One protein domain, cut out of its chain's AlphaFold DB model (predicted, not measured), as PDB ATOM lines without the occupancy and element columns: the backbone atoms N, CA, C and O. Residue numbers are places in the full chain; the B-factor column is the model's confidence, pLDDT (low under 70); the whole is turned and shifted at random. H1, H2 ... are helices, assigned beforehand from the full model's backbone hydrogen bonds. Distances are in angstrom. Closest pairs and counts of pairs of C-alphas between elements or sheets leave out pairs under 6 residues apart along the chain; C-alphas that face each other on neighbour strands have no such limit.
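Overview. This is residues 72 to 120 of the 120 residues of an uncharacterized protein of Araneus ventricosus (UniProt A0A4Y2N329). What shape is this? With little regular structure, it is mainly a long loop, residues 78 to 108, that runs out to a far end at Ala 102 and folds back, joining short helix H1 to longer helix H2. What makes it up? The printed part has 49 residues with two named helices, H1 then H2, and no named strand: all helix, with under half of the residues in named elements. Is it compact? It is only just loose, close to compact, with a radius of gyration of the C-alphas of 12.0 A, and spans 35 by 20 by 16 A.

Arrangement. Do the helices meet? H1, residues 73 to 77, and H2, residues 109 to 118, are apart. And their backbones? In both, every O i to N i+4 pair is within hydrogen-bond range.

Along the chain. Where is H1? Residues 73 to 77 begin at C-alpha (287.420, 189.769, 106.557). Where is H2? Residues 109 to 118 span 14.3 A, ending at C-alpha (294.256, 205.287, 116.941).

Size, cuts and confidence. How large is it? The farthest C-alphas, of Leu 80 and Ala 102, are 35.2 A apart. Any cut or weak place? The printed part has no cut, its 31-residue link is long, and residue 120 alone is under pLDDT 70.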
ATOM      1  N   CYS A  72     284.530 189.141 109.605       86.75
ATOM      2  CA  CYS A  72     285.715 188.293 109.698       86.75
ATOM      3  C   CYS A  72     286.763 188.580 108.607       86.75
ATOM      4  O   CYS A  72     287.870 188.050 108.685       86.75
ATOM      5  N   CYS A  73     286.472 189.442 107.623       85.31
ATOM      6  CA  CYS A  73     287.420 189.769 106.557       85.31
ATOM      7  C   CYS A  73     288.608 190.612 107.045       85.31
ATOM      8  O   CYS A  73     289.751 190.237 106.794       85.31
ATOM      9  N   ASP A  74     288.371 191.719 107.759       85.38
ATOM     10  CA  ASP A  74     289.482 192.539 108.271       85.38
ATOM     11  C   ASP A  74     290.359 191.782 109.304       85.38
ATOM     12  O   ASP A  74     291.578 191.885 109.198       85.38
ATOM     13  N   PRO A  75     289.825 190.981 110.253       85.19
ATOM     14  CA  PRO A  75     290.641 190.178 111.170       85.19
ATOM     15  C   PRO A  75     291.522 189.148 110.456       85.19
ATOM     16  O   PRO A  75     292.662 188.921 110.856       85.19
ATOM     17  N   MET A  76     291.013 188.555 109.374       82.69
ATOM     18  CA  MET A  76     291.760 187.614 108.538       82.69
ATOM     19  C   MET A  76     292.897 188.306 107.771       82.69
ATOM     20  O   MET A  76     293.985 187.744 107.659       82.69
ATOM     21  N   ALA A  77     292.673 189.529 107.278       83.69
ATOM     22  CA  ALA A  77     293.682 190.309 106.559       83.69
ATOM     23  C   ALA A  77     294.694 191.007 107.489       83.69
ATOM     24  O   ALA A  77     295.867 191.144 107.138       83.69
ATOM     25  N   TYR A  78     294.271 191.407 108.691       85.69
ATOM     26  CA  TYR A  78     295.076 192.163 109.652       85.69
ATOM     27  C   TYR A  78     295.181 191.479 111.029       85.69
ATOM     28  O   TYR A  78     294.832 192.101 112.033       85.69
ATOM     29  N   PRO A  79     295.726 190.249 111.151       82.69
ATOM     30  CA  PRO A  79     295.745 189.521 112.427       82.69
ATOM     31  C   PRO A  79     296.390 190.281 113.596       82.69
ATOM     32  O   PRO A  79     295.990 190.100 114.741       82.69
ATOM     33  N   LEU A  80     297.360 191.162 113.320       86.56
ATOM     34  CA  LEU A  80     298.011 191.995 114.340       86.56
ATOM     35  C   LEU A  80     297.069 193.033 114.957       86.56
ATOM     36  O   LEU A  80     297.185 193.329 116.140       86.56
ATOM     37  N   LEU A  81     296.125 193.560 114.171       85.19
ATOM     38  CA  LEU A  81     295.100 194.467 114.680       85.19
ATOM     39  C   LEU A  81     294.000 193.712 115.429       85.19
ATOM     40  O   LEU A  81     293.248 194.355 116.150       85.19
ATOM     41  N   PHE A  82     293.891 192.387 115.266       87.31
ATOM     42  CA  PHE A  82     292.847 191.523 115.835       87.31
ATOM     43  C   PHE A  82     293.452 190.296 116.551       87.31
ATOM     44  O   PHE A  82     293.111 189.155 116.228       87.31
ATOM     45  N   PRO A  83     294.336 190.488 117.547       84.75
ATOM     46  CA  PRO A  83     295.144 189.402 118.110       84.75
ATOM     47  C   PRO A  83     294.320 188.329 118.833       84.75
ATOM     48  O   PRO A  83     294.780 187.203 118.999       84.75
ATOM     49  N   ARG A  84     293.100 188.667 119.267       86.69
ATOM     50  CA  ARG A  84     292.182 187.754 119.963       86.69
ATOM     51  C   ARG A  84     291.103 187.156 119.052       86.69
ATOM     52  O   ARG A  84     290.185 186.522 119.557       86.69
ATOM     53  N   GLY A  85     291.186 187.368 117.735       78.88
ATOM     54  CA  GLY A  85     290.170 186.886 116.791       78.88
ATOM     55  C   GLY A  85     288.832 187.625 116.904       78.88
ATOM     56  O   GLY A  85     287.775 187.054 116.657       78.88
ATOM     57  N   GLU A  86     288.869 188.888 117.319       87.75
ATOM     58  CA  GLU A  86     287.687 189.746 117.429       87.75
ATOM     59  C   GLU A  86     287.050 189.992 116.053       87.75
ATOM     60  O   GLU A  86     287.737 190.033 115.035       87.75
ATOM     61  N   CYS A  87     285.739 190.230 116.020       87.75
ATOM     62  CA  CYS A  87     285.063 190.659 114.797       87.75
ATOM     63  C   CYS A  87     285.373 192.131 114.476       87.75
ATOM     64  O   CYS A  87     285.454 192.978 115.371       87.75
ATOM     65  N   SER A  88     285.516 192.439 113.187       90.50
ATOM     66  CA  SER A  88     285.615 193.813 112.691       90.50
ATOM     67  C   SER A  88     284.248 194.474 112.547       90.50
ATOM     68  O   SER A  88     283.216 193.934 112.947       90.50
ATOM     69  N   TRP A  89     284.258 195.678 111.982       93.00
ATOM     70  CA  TRP A  89     283.089 196.432 111.584       93.00
ATOM     71  C   TRP A  89     282.072 195.579 110.821       93.00
ATOM     72  O   TRP A  89     282.428 194.793 109.942       93.00
ATOM     73  N   ASN A  90     280.792 195.789 111.125       90.56
ATOM     74  CA  ASN A  90     279.676 195.220 110.383       90.56
ATOM     75  C   ASN A  90     278.569 196.262 110.176       90.56
ATOM     76  O   ASN A  90     278.502 197.280 110.866       90.56
ATOM     77  N   THR A  91     277.668 195.987 109.233       88.69
ATOM     78  CA  THR A  91     276.582 196.897 108.828       88.69
ATOM     79  C   THR A  91     275.532 197.155 109.913       88.69
ATOM     80  O   THR A  91     274.713 198.064 109.749       88.69
ATOM     81  N   GLY A  92     275.542 196.370 110.993       90.31
ATOM     82  CA  GLY A  92     274.675 196.512 112.158       90.31
ATOM     83  C   GLY A  92     275.279 197.336 113.298       90.31
ATOM     84  O   GLY A  92     274.581 197.573 114.277       90.31
ATOM     85  N   MET A  93     276.535 197.790 113.201       92.38
ATOM     86  CA  MET A  93     277.148 198.600 114.257       92.38
ATOM     87  C   MET A  93     276.510 199.990 114.352       92.38
ATOM     88  O   MET A  93     276.559 200.783 113.405       92.38
ATOM     89  N   GLU A  94     275.956 200.301 115.521       93.81
ATOM     90  CA  GLU A  94     275.341 201.591 115.829       93.81
ATOM     91  C   GLU A  94     276.264 202.484 116.664       93.81
ATOM     92  O   GLU A  94     277.142 202.014 117.389       93.81
ATOM     93  N   HIS A  95     276.080 203.796 116.531       91.69
ATOM     94  CA  HIS A  95     276.680 204.757 117.447       91.69
ATOM     95  C   HIS A  95     276.051 204.616 118.837       91.69
ATOM     96  O   HIS A  95     274.864 204.318 118.956       91.69
ATOM     97  N   VAL A  96     276.836 204.901 119.881       89.88
ATOM     98  CA  VAL A  96     276.292 205.148 121.224       89.88
ATOM     99  C   VAL A  96     275.282 206.295 121.172       89.88
ATOM    100  O   VAL A  96     275.420 207.187 120.333       89.88
ATOM    101  N   GLU A  97     274.290 206.288 122.066       85.62
ATOM    102  CA  GLU A  97     273.179 207.259 122.071       85.62
ATOM    103  C   GLU A  97     273.659 208.719 121.979       85.62
ATOM    104  O   GLU A  97     273.130 209.501 121.196       85.62
ATOM    105  N   GLU A  98     274.743 209.059 122.677       84.12
ATOM    106  CA  GLU A  98     275.357 210.396 122.682       84.12
ATOM    107  C   GLU A  98     275.901 210.835 121.311       84.12
ATOM    108  O   GLU A  98     275.926 212.024 120.994       84.12
ATOM    109  N   GLY A  99     276.339 209.883 120.483       77.81
ATOM    110  CA  GLY A  99     276.837 210.121 119.126       77.81
ATOM    111  C   GLY A  99     275.798 209.861 118.032       77.81
ATOM    112  O   GLY A  99     276.080 210.089 116.852       77.81
ATOM    113  N   ARG A 100     274.610 209.363 118.395       87.06
ATOM    114  CA  ARG A 100     273.548 208.986 117.462       87.06
ATOM    115  C   ARG A 100     272.761 210.227 117.055       87.06
ATOM    116  O   ARG A 100     272.236 210.964 117.879       87.06
ATOM    117  N   THR A 101     272.625 210.457 115.754       87.50
ATOM    118  CA  THR A 101     271.715 211.484 115.218       87.50
ATOM    119  C   THR A 101     270.594 210.813 114.431       87.50
ATOM    120  O   THR A 101     270.800 209.741 113.866       87.50
ATOM    121  N   ALA A 102     269.440 211.472 114.281       84.44
ATOM    122  CA  ALA A 102     268.321 210.974 113.467       84.44
ATOM    123  C   ALA A 102     268.730 210.545 112.040       84.44
ATOM    124  O   ALA A 102     268.142 209.629 111.475       84.44
ATOM    125  N   LYS A 103     269.760 211.184 111.463       87.12
ATOM    126  CA  LYS A 103     270.314 210.847 110.139       87.12
ATOM    127  C   LYS A 103     271.522 209.906 110.175       87.12
ATOM    128  O   LYS A 103     271.855 209.318 109.153       87.12
ATOM    129  N   ARG A 104     272.214 209.796 111.312       84.38
ATOM    130  CA  ARG A 104     273.478 209.059 111.441       84.38
ATOM    131  C   ARG A 104     273.415 208.173 112.672       84.38
ATOM    132  O   ARG A 104     273.829 208.554 113.761       84.38
ATOM    133  N   THR A 105     272.833 207.000 112.470       92.00
ATOM    134  CA  THR A 105     272.640 206.003 113.524       92.00
ATOM    135  C   THR A 105     273.727 204.938 113.529       92.00
ATOM    136  O   THR A 105     274.047 204.397 114.580       92.00
ATOM    137  N   ARG A 106     274.323 204.665 112.366       93.56
ATOM    138  CA  ARG A 106     275.307 203.599 112.171       93.56
ATOM    139  C   ARG A 106     276.724 204.136 112.065       93.56
ATOM    140  O   ARG A 106     276.952 205.176 111.443       93.56
ATOM    141  N   VAL A 107     277.658 203.380 112.627       92.62
ATOM    142  CA  VAL A 107     279.096 203.625 112.495       92.62
ATOM    143  C   VAL A 107     279.502 203.302 111.062       92.62
ATOM    144  O   VAL A 107     279.150 202.243 110.543       92.62
ATOM    145  N   THR A 108     280.251 204.185 110.403       91.62
ATOM    146  CA  THR A 108     280.816 203.878 109.083       91.62
ATOM    147  C   THR A 108     282.100 203.063 109.214       91.62
ATOM    148  O   THR A 108     282.838 203.187 110.193       91.62
ATOM    149  N   GLN A 109     282.424 202.277 108.186       89.31
ATOM    150  CA  GLN A 109     283.665 201.499 108.156       89.31
ATOM    151  C   GLN A 109     284.913 202.383 108.336       89.31
ATOM    152  O   GLN A 109     285.860 201.989 109.012       89.31
ATOM    153  N   LEU A 110     284.896 203.607 107.787       90.00
ATOM    154  CA  LEU A 110     285.974 204.582 107.967       90.00
ATOM    155  C   LEU A 110     286.128 205.002 109.435       90.00
ATOM    156  O   LEU A 110     287.239 204.974 109.954       90.00
ATOM    157  N   GLN A 111     285.027 205.346 110.114       92.00
ATOM    158  CA  GLN A 111     285.061 205.733 111.531       92.00
ATOM    159  C   GLN A 111     285.642 204.616 112.399       92.00
ATOM    160  O   GLN A 111     286.507 204.874 113.233       92.00
ATOM    161  N   TYR A 112     285.210 203.378 112.160       91.69
ATOM    162  CA  TYR A 112     285.713 202.215 112.883       91.69
ATOM    163  C   TYR A 112     287.217 202.002 112.672       91.69
ATOM    164  O   TYR A 112     287.961 201.833 113.636       91.69
ATOM    165  N   ARG A 113     287.681 202.041 111.416       89.25
ATOM    166  CA  ARG A 113     289.100 201.842 111.085       89.25
ATOM    167  C   ARG A 113     289.982 202.934 111.686       89.25
ATOM    168  O   ARG A 113     290.998 202.604 112.287       89.25
ATOM    169  N   CYS A 114     289.573 204.202 111.585       91.50
ATOM    170  CA  CYS A 114     290.291 205.315 112.208       91.50
ATOM    171  C   CYS A 114     290.417 205.125 113.725       91.50
ATOM    172  O   CYS A 114     291.517 205.246 114.253       91.50
ATOM    173  N   PHE A 115     289.320 204.768 114.402       89.88
ATOM    174  CA  PHE A 115     289.321 204.513 115.843       89.88
ATOM    175  C   PHE A 115     290.234 203.345 116.238       89.88
ATOM    176  O   PHE A 115     290.972 203.429 117.217       89.88
ATOM    177  N   ARG A 116     290.202 202.244 115.482       87.25
ATOM    178  CA  ARG A 116     290.995 201.053 115.805       87.25
ATOM    179  C   ARG A 116     292.491 201.316 115.664       87.25
ATOM    180  O   ARG A 116     293.250 200.959 116.557       87.25
ATOM    181  N   VAL A 117     292.896 202.006 114.597       86.69
ATOM    182  CA  VAL A 117     294.299 202.397 114.388       86.69
ATOM    183  C   VAL A 117     294.759 203.421 115.427       86.69
ATOM    184  O   VAL A 117     295.898 203.349 115.858       86.69
ATOM    185  N   SER A 118     293.894 204.338 115.877       85.94
ATOM    186  CA  SER A 118     294.256 205.287 116.941       85.94
ATOM    187  C   SER A 118     294.323 204.667 118.339       85.94
ATOM    188  O   SER A 118     294.865 205.289 119.245       85.94
ATOM    189  N   SER A 119     293.711 203.497 118.534       72.31
ATOM    190  CA  SER A 119     293.628 202.814 119.836       72.31
ATOM    191  C   SER A 119     294.668 201.701 120.007       72.31
ATOM    192  O   SER A 119     294.694 201.070 121.062       72.31
ATOM    193  N   THR A 120     295.466 201.430 118.968       60.56
ATOM    194  CA  THR A 120     296.582 200.470 118.992       60.56
ATOM    195  C   THR A 120     297.870 201.211 119.315       60.56
ATOM    196  O   THR A 120     298.663 200.678 120.120       60.56
TER     197      THR A 120